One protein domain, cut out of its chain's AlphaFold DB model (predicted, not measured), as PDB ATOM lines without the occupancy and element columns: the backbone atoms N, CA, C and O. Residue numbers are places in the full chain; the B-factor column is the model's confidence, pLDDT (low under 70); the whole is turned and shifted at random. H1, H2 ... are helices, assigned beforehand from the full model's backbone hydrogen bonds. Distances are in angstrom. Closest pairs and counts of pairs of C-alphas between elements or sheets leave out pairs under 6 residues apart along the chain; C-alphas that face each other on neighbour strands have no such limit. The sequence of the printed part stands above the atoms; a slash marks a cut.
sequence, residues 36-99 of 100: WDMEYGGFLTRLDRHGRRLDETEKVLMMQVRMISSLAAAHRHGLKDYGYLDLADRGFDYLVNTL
ATOM      1  N   TRP A  36     -28.305  44.511  38.094       96.81
ATOM      2  CA  TRP A  36     -27.796  43.873  39.300       96.81
ATOM      3  C   TRP A  36     -26.286  43.645  39.206       96.81
ATOM      4  O   TRP A  36     -25.788  43.030  38.260       96.81
ATOM      5  N   ASP A  37     -25.550  44.122  40.202       96.44
ATOM      6  CA  ASP A  37     -24.133  43.837  40.341       96.44
ATOM      7  C   ASP A  37     -23.929  42.464  40.992       96.44
ATOM      8  O   ASP A  37     -24.206  42.251  42.171       96.44
ATOM      9  N   MET A  38     -23.450  41.509  40.198       93.62
ATOM     10  CA  MET A  38     -23.224  40.140  40.656       93.62
ATOM     11  C   MET A  38     -22.034  40.018  41.615       93.62
ATOM     12  O   MET A  38     -21.985  39.032  42.343       93.62
ATOM     13  N   GLU A  39     -21.103  40.976  41.621       93.44
ATOM     14  CA  GLU A  39     -19.884  40.908  42.435       93.44
ATOM     15  C   GLU A  39     -20.098  41.518  43.823       93.44
ATOM     16  O   GLU A  39     -19.829  40.864  44.829       93.44
ATOM     17  N   TYR A  40     -20.653  42.732  43.887       93.88
ATOM     18  CA  TYR A  40     -20.797  43.478  45.145       93.88
ATOM     19  C   TYR A  40     -22.248  43.688  45.595       93.88
ATOM     20  O   TYR A  40     -22.491  44.294  46.639       93.88
ATOM     21  N   GLY A  41     -23.226  43.211  44.822       95.31
ATOM     22  CA  GLY A  41     -24.637  43.494  45.064       95.31
ATOM     23  C   GLY A  41     -25.019  44.953  44.797       95.31
ATOM     24  O   GLY A  41     -24.187  45.810  44.495       95.31
ATOM     25  N   GLY A  42     -26.319  45.230  44.886       96.50
ATOM     26  CA  GLY A  42     -26.883  46.528  44.523       96.50
ATOM     27  C   GLY A  42     -26.996  46.718  43.007       96.50
ATOM     28  O   GLY A  42     -26.724  45.821  42.210       96.50
ATOM     29  N   PHE A  43     -27.438  47.905  42.601       97.44
ATOM     30  CA  PHE A  43     -27.813  48.213  41.224       97.44
ATOM     31  C   PHE A  43     -26.848  49.204  40.569       97.44
ATOM     32  O   PHE A  43     -26.717  50.346  41.010       97.44
ATOM     33  N   LEU A  44     -26.233  48.798  39.465       97.00
ATOM     34  CA  LEU A  44     -25.488  49.651  38.546       97.00
ATOM     35  C   LEU A  44     -26.445  50.157  37.466       97.00
ATOM     36  O   LEU A  44     -26.875  49.418  36.582       97.00
ATOM     37  N   THR A  45     -26.822  51.432  37.553       96.19
ATOM     38  CA  THR A  45     -27.899  52.002  36.721       96.19
ATOM     39  C   THR A  45     -27.410  52.910  35.598       96.19
ATOM     40  O   THR A  45     -28.219  53.475  34.864       96.19
ATOM     41  N   ARG A  46     -26.093  53.078  35.451       95.50
ATOM     42  CA  ARG A  46     -25.486  53.844  34.358       95.50
ATOM     43  C   ARG A  46     -25.304  52.945  33.147       95.50
ATOM     44  O   ARG A  46     -24.226  52.406  32.921       95.50
ATOM     45  N   LEU A  47     -26.382  52.767  32.395       94.81
ATOM     46  CA  LEU A  47     -26.434  51.870  31.245       94.81
ATOM     47  C   LEU A  47     -26.572  52.659  29.941       94.81
ATOM     48  O   LEU A  47     -27.215  53.709  29.901       94.81
ATOM     49  N   ASP A  48     -25.997  52.138  28.862       94.56
ATOM     50  CA  ASP A  48     -26.325  52.589  27.514       94.56
ATOM     51  C   ASP A  48     -27.665  51.999  27.033       94.56
ATOM     52  O   ASP A  48     -28.302  51.181  27.700       94.56
ATOM     53  N   ARG A  49     -28.099  52.392  25.829       92.56
ATOM     54  CA  ARG A  49     -29.363  51.915  25.233       92.56
ATOM     55  C   ARG A  49     -29.422  50.401  24.979       92.56
ATOM     56  O   ARG A  49     -30.483  49.896  24.635       92.56
ATOM     57  N   HIS A  50     -28.291  49.704  25.058       93.50
ATOM     58  CA  HIS A  50     -28.178  48.262  24.873       93.50
ATOM     59  C   HIS A  50     -28.026  47.520  26.211       93.50
ATOM     60  O   HIS A  50     -27.817  46.313  26.200       93.50
ATOM     61  N   GLY A  51     -28.123  48.220  27.348       93.19
ATOM     62  CA  GLY A  51     -27.961  47.626  28.675       93.19
ATOM     63  C   GLY A  51     -26.505  47.438  29.087       93.19
ATOM     64  O   GLY A  51     -26.239  46.837  30.123       93.19
ATOM     65  N   ARG A  52     -25.545  47.960  28.313       94.12
ATOM     66  CA  ARG A  52     -24.126  47.865  28.665       94.12
ATOM     67  C   ARG A  52     -23.791  48.916  29.708       94.12
ATOM     68  O   ARG A  52     -24.160  50.083  29.564       94.12
ATOM     69  N   ARG A  53     -23.067  48.499  30.741       92.88
ATOM     70  CA  ARG A  53     -22.584  49.376  31.809       92.88
ATOM     71  C   ARG A  53     -21.626  50.415  31.230       92.88
ATOM     72  O   ARG A  53     -20.692  50.077  30.511       92.88
ATOM     73  N   LEU A  54     -21.899  51.682  31.518       91.06
ATOM     74  CA  LEU A  54     -21.017  52.811  31.211       91.06
ATOM     75  C   LEU A  54     -19.994  53.048  32.326       91.06
ATOM     76  O   LEU A  54     -18.999  53.732  32.112       91.06
ATOM     77  N   ASP A  55     -20.280  52.512  33.507       87.06
ATOM     78  CA  ASP A  55     -19.418  52.466  34.677       87.06
ATOM     79  C   ASP A  55     -19.780  51.209  35.485       87.06
ATOM     80  O   ASP A  55     -20.939  50.785  35.507       87.06
ATOM     81  N   GLU A  56     -18.778  50.608  36.112       84.75
ATOM     82  CA  GLU A  56     -18.893  49.366  36.878       84.75
ATOM     83  C   GLU A  56     -18.905  49.612  38.391       84.75
ATOM     84  O   GLU A  56     -19.109  48.675  39.157       84.75
ATOM     85  N   THR A  57     -18.723  50.862  38.834       86.94
ATOM     86  CA  THR A  57     -18.442  51.159  40.245       86.94
ATOM     87  C   THR A  57     -19.471  52.070  40.920       86.94
ATOM     88  O   THR A  57     -19.818  51.835  42.079       86.94
ATOM     89  N   GLU A  58     -20.010  53.082  40.235       91.31
ATOM     90  CA  GLU A  58     -20.895  54.070  40.855       91.31
ATOM     91  C   GLU A  58     -22.290  53.498  41.163       91.31
ATOM     92  O   GLU A  58     -23.085  53.178  40.271       91.31
ATOM     93  N   LYS A  59     -22.632  53.460  42.457       94.12
ATOM     94  CA  LYS A  59     -23.970  53.112  42.954       94.12
ATOM     95  C   LYS A  59     -24.611  54.303  43.652       94.12
ATOM     96  O   LYS A  59     -24.306  54.633  44.793       94.12
ATOM     97  N   VAL A  60     -25.556  54.937  42.963       93.12
ATOM     98  CA  VAL A  60     -26.287  56.093  43.497       93.12
ATOM     99  C   VAL A  60     -27.424  55.615  44.403       93.12
ATOM    100  O   VAL A  60     -28.320  54.908  43.937       93.12
ATOM    101  N   LEU A  61     -27.438  56.048  45.670       94.94
ATOM    102  CA  LEU A  61     -28.449  55.665  46.673       94.94
ATOM    103  C   LEU A  61     -29.888  55.830  46.164       94.94
ATOM    104  O   LEU A  61     -30.700  54.912  46.252       94.94
ATOM    105  N   MET A  62     -30.205  56.983  45.570       96.56
ATOM    106  CA  MET A  62     -31.550  57.238  45.046       96.56
ATOM    107  C   MET A  62     -31.954  56.232  43.958       96.56
ATOM    108  O   MET A  62     -33.127  55.875  43.862       96.56
ATOM    109  N   MET A  63     -31.003  55.742  43.162       96.94
ATOM    110  CA  MET A  63     -31.281  54.712  42.165       96.94
ATOM    111  C   MET A  63     -31.502  53.342  42.802       96.94
ATOM    112  O   MET A  63     -32.399  52.632  42.355       96.94
ATOM    113  N   GLN A  64     -30.796  53.011  43.888       97.62
ATOM    114  CA  GLN A  64     -31.060  51.786  44.650       97.62
ATOM    115  C   GLN A  64     -32.510  51.751  45.149       97.62
ATOM    116  O   GLN A  64     -33.256  50.816  44.866       97.62
ATOM    117  N   VAL A  65     -32.947  52.827  45.814       97.94
ATOM    118  CA  VAL A  65     -34.305  52.939  46.373       97.94
ATOM    119  C   VAL A  65     -35.369  52.864  45.274       97.94
ATOM    120  O   VAL A  65     -36.397  52.201  45.442       97.94
ATOM    121  N   ARG A  66     -35.126  53.512  44.125       98.06
ATOM    122  CA  ARG A  66     -36.034  53.462  42.968       98.06
ATOM    123  C   ARG A  66     -36.132  52.061  42.379       98.06
ATOM    124  O   ARG A  66     -37.242  51.644  42.053       98.06
ATOM    125  N   MET A  67     -35.020  51.336  42.273       98.19
ATOM    126  CA  MET A  67     -35.009  49.961  41.775       98.19
ATOM    127  C   MET A  67     -35.814  49.041  42.689       98.19
ATOM    128  O   MET A  67     -36.757  48.410  42.218       98.19
ATOM    129  N   ILE A  68     -35.533  49.048  43.996       98.38
ATOM    130  CA  ILE A  68     -36.261  48.243  44.993       98.38
ATOM    131  C   ILE A  68     -37.764  48.529  44.920       98.38
ATOM    132  O   ILE A  68     -38.579  47.616  44.791       98.38
ATOM    133  N   SER A  69     -38.140  49.811  44.933       98.38
ATOM    134  CA  SER A  69     -39.547  50.221  44.891       98.38
ATOM    135  C   SER A  69     -40.242  49.781  43.601       98.38
ATOM    136  O   SER A  69     -41.384  49.321  43.650       98.38
ATOM    137  N   SER A  70     -39.562  49.898  42.457       98.06
ATOM    138  CA  SER A  70     -40.106  49.524  41.144       98.06
ATOM    139  C   SER A  70     -40.269  48.015  41.008       98.06
ATOM    140  O   SER A  70     -41.319  47.554  40.570       98.06
ATOM    141  N   LEU A  71     -39.275  47.239  41.441       98.25
ATOM    142  CA  LEU A  71     -39.307  45.777  41.435       98.25
ATOM    143  C   LEU A  71     -40.416  45.237  42.354       98.25
ATOM    144  O   LEU A  71     -41.238  44.422  41.930       98.25
ATOM    145  N   ALA A  72     -40.530  45.772  43.575       98.12
ATOM    146  CA  ALA A  72     -41.609  45.413  44.492       98.12
ATOM    147  C   ALA A  72     -42.994  45.802  43.940       98.12
ATOM    148  O   ALA A  72     -43.965  45.060  44.102       98.12
ATOM    149  N   ALA A  73     -43.109  46.959  43.277       97.69
ATOM    150  CA  ALA A  73     -44.350  47.385  42.633       97.69
ATOM    151  C   ALA A  73     -44.723  46.496  41.438       97.69
ATOM    152  O   ALA A  73     -45.887  46.116  41.327       97.69
ATOM    153  N   ALA A  74     -43.756  46.112  40.600       97.06
ATOM    154  CA  ALA A  74     -43.958  45.187  39.486       97.06
ATOM    155  C   ALA A  74     -44.472  43.826  39.974       97.06
ATOM    156  O   ALA A  74     -45.462  43.316  39.449       97.06
ATOM    157  N   HIS A  75     -43.883  43.294  41.051       97.56
ATOM    158  CA  HIS A  75     -44.376  42.064  41.666       97.56
ATOM    159  C   HIS A  75     -45.813  42.202  42.189       97.56
ATOM    160  O   HIS A  75     -46.659  41.348  41.919       97.56
ATOM    161  N   ARG A  76     -46.133  43.299  42.897       97.44
ATOM    162  CA  ARG A  76     -47.509  43.568  43.365       97.44
ATOM    163  C   ARG A  76     -48.507  43.752  42.221       97.44
ATOM    164  O   ARG A  76     -49.674  43.417  42.394       97.44
ATOM    165  N   HIS A  77     -48.061  44.273  41.081       95.56
ATOM    166  CA  HIS A  77     -48.871  44.408  39.872       95.56
ATOM    167  C   HIS A  77     -49.168  43.052  39.205       95.56
ATOM    168  O   HIS A  77     -50.100  42.951  38.415       95.56
ATOM    169  N   GLY A  78     -48.435  41.993  39.566       95.94
ATOM    170  CA  GLY A  78     -48.658  40.630  39.084       95.94
ATOM    171  C   GLY A  78     -47.590  40.121  38.121       95.94
ATOM    172  O   GLY A  78     -47.679  38.971  37.701       95.94
ATOM    173  N   LEU A  79     -46.565  40.921  37.811       95.06
ATOM    174  CA  LEU A  79     -45.417  40.459  37.035       95.06
ATOM    175  C   LEU A  79     -44.553  39.564  37.930       95.06
ATOM    176  O   LEU A  79     -44.169  39.978  39.022       95.06
ATOM    177  N   LYS A  80     -44.253  38.334  37.502       91.44
ATOM    178  CA  LYS A  80     -43.515  37.361  38.339       91.44
ATOM    179  C   LYS A  80     -42.401  36.613  37.613       91.44
ATOM    180  O   LYS A  80     -41.631  35.914  38.261       91.44
ATOM    181  N   ASP A  81     -42.271  36.809  36.307       87.69
ATOM    182  CA  ASP A  81     -41.470  35.940  35.436       87.69
ATOM    183  C   ASP A  81     -39.951  36.066  35.637       87.69
ATOM    184  O   ASP A  81     -39.202  35.196  35.200       87.69
ATOM    185  N   TYR A  82     -39.490  37.111  36.335       87.69
ATOM    186  CA  TYR A  82     -38.063  37.408  36.515       87.69
ATOM    187  C   TYR A  82     -37.632  37.571  37.980       87.69
ATOM    188  O   TYR A  82     -36.630  38.224  38.257       87.69
ATOM    189  N   GLY A  83     -38.387  37.014  38.936       93.81
ATOM    190  CA  GLY A  83     -37.991  37.050  40.353       93.81
ATOM    191  C   GLY A  83     -37.908  38.471  40.924       93.81
ATOM    192  O   GLY A  83     -37.015  38.782  41.706       93.81
ATOM    193  N   TYR A  84     -38.817  39.362  40.509       97.25
ATOM    194  CA  TYR A  84     -38.753  40.782  40.869       97.25
ATOM    195  C   TYR A  84     -38.757  41.031  42.380       97.25
ATOM    196  O   TYR A  84     -38.046  41.918  42.842       97.25
ATOM    197  N   LEU A  85     -39.548  40.271  43.147       97.81
ATOM    198  CA  LEU A  85     -39.574  40.407  44.605       97.81
ATOM    199  C   LEU A  85     -38.230  39.999  45.212       97.81
ATOM    200  O   LEU A  85     -37.649  40.788  45.941       97.81
ATOM    201  N   ASP A  86     -37.691  38.847  44.812       97.88
ATOM    202  CA  ASP A  86     -36.388  38.370  45.283       97.88
ATOM    203  C   ASP A  86     -35.274  39.384  44.976       97.88
ATOM    204  O   ASP A  86     -34.401  39.641  45.802       97.88
ATOM    205  N   LEU A  87     -35.301  40.006  43.792       98.06
ATOM    206  CA  LEU A  87     -34.326  41.037  43.440       98.06
ATOM    207  C   LEU A  87     -34.522  42.332  44.246       98.06
ATOM    208  O   LEU A  87     -33.538  42.986  44.597       98.06
ATOM    209  N   ALA A  88     -35.769  42.704  44.554       98.31
ATOM    210  CA  ALA A  88     -36.066  43.832  45.434       98.31
ATOM    211  C   ALA A  88     -35.545  43.580  46.855       98.31
ATOM    212  O   ALA A  88     -34.914  44.471  47.426       98.31
ATOM    213  N   ASP A  89     -35.746  42.371  47.381       98.19
ATOM    214  CA  ASP A  89     -35.290  41.954  48.708       98.19
ATOM    215  C   ASP A  89     -33.760  41.986  48.790       98.19
ATOM    216  O   ASP A  89     -33.203  42.644  49.665       98.19
ATOM    217  N   ARG A  90     -33.060  41.424  47.796       98.00
ATOM    218  CA  ARG A  90     -31.589  41.523  47.705       98.00
ATOM    219  C   ARG A  90     -31.099  42.973  47.643       98.00
ATOM    220  O   ARG A  90     -30.048  43.301  48.191       98.00
ATOM    221  N   GLY A  91     -31.834  43.842  46.950       97.75
ATOM    222  CA  GLY A  91     -31.538  45.271  46.895       97.75
ATOM    223  C   GLY A  91     -31.712  45.962  48.247       97.75
ATOM    224  O   GLY A  91     -30.895  46.806  48.613       97.75
ATOM    225  N   PHE A  92     -32.752  45.601  48.998       97.94
ATOM    226  CA  PHE A  92     -32.965  46.094  50.355       97.94
ATOM    227  C   PHE A  92     -31.862  45.613  51.302       97.94
ATOM    228  O   PHE A  92     -31.289  46.435  52.015       97.94
ATOM    229  N   ASP A  93     -31.499  44.332  51.236       97.50
ATOM    230  CA  ASP A  93     -30.405  43.758  52.022       97.50
ATOM    231  C   ASP A  93     -29.077  44.472  51.757       97.50
ATOM    232  O   ASP A  93     -28.344  44.772  52.699       97.50
ATOM    233  N   TYR A  94     -28.788  44.803  50.493       96.06
ATOM    234  CA  TYR A  94     -27.629  45.623  50.135       96.06
ATOM    235  C   TYR A  94     -27.675  47.000  50.812       96.06
ATOM    236  O   TYR A  94     -26.658  47.480  51.310       96.06
ATOM    237  N   LEU A  95     -28.845  47.648  50.861       94.81
ATOM    238  CA  LEU A  95     -28.956  48.970  51.471       94.81
ATOM    239  C   LEU A  95     -28.716  48.956  52.980       94.81
ATOM    240  O   LEU A  95     -28.101  49.884  53.491       94.81
ATOM    241  N   VAL A  96     -29.227  47.953  53.690       95.00
ATOM    242  CA  VAL A  96     -29.191  47.944  55.162       95.00
ATOM    243  C   VAL A  96     -27.926  47.321  55.740       95.00
ATOM    244  O   VAL A  96     -27.605  47.597  56.891       95.00
ATOM    245  N   ASN A  97     -27.219  46.493  54.966       91.81
ATOM    246  CA  ASN A  97     -26.045  45.765  55.452       91.81
ATOM    247  C   ASN A  97     -24.714  46.236  54.842       91.81
ATOM    248  O   ASN A  97     -23.670  45.792  55.311       91.81
ATOM    249  N   THR A  98     -24.731  47.089  53.808       83.00
ATOM    250  CA  THR A  98     -23.508  47.479  53.074       83.00
ATOM    251  C   THR A  98     -23.266  48.990  53.018       83.00
ATOM    252  O   THR A  98     -22.137  49.413  52.784       83.00
ATOM    253  N   LEU A  99     -24.293  49.826  53.197       66.69
ATOM    254  CA  LEU A  99     -24.104  51.277  53.291       66.69
ATOM    255  C   LEU A  99     -23.782  51.658  54.738       66.69
ATOM    256  O   LEU A  99     -24.692  51.750  55.559       66.69
TER     257      LEU A  99
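What this domain is: This is residues 36 to 99 of the 100 residues of an uncharacterized protein of Candidatus Hydrogenedentes bacterium (UniProt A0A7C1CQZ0). Two helices, H1 and H2, fold back side by side as a helical hairpin, and a long looped stretch without a named element, residues 36 to 60, winds about at the end where H1 begins and H2 ends. The printed part has 64 residues with two named helices, H1 then H2, and no named strand; the class is all helix. It is compact, with a radius of gyration of the C-alphas of 11.8 A, and spans 32 by 30 by 20 A.

How they stand to each other: Start at H1, residues 61 to 77, the longest helix. Look next at H2, residues 84 to 98, which touches H1; their closest C-alphas, those of Ile 68 and Ala 88, are 4.4 A apart. They run opposite ways at a shallow tilt of 28 degrees. In H1 and H2 every O i to N i+4 pair is within hydrogen-bond range.

Where its parts are: Find C-alpha 61 at (-28.449, 55.665, 46.673); from there H1 runs 24.3 A to C-alpha 77. H2 runs 20.6 A from C-alpha 84 to C-alpha 98 at (-23.508, 47.479, 53.074).

The domain as a whole: The two farthest C-alphas, those of Thr 57 and Gly 78, are 32.0 A apart. The printed part has no cut, and the link from H1 to H2 is short. Mean pLDDT of the printed part is 94.5; residue 99 is under 70.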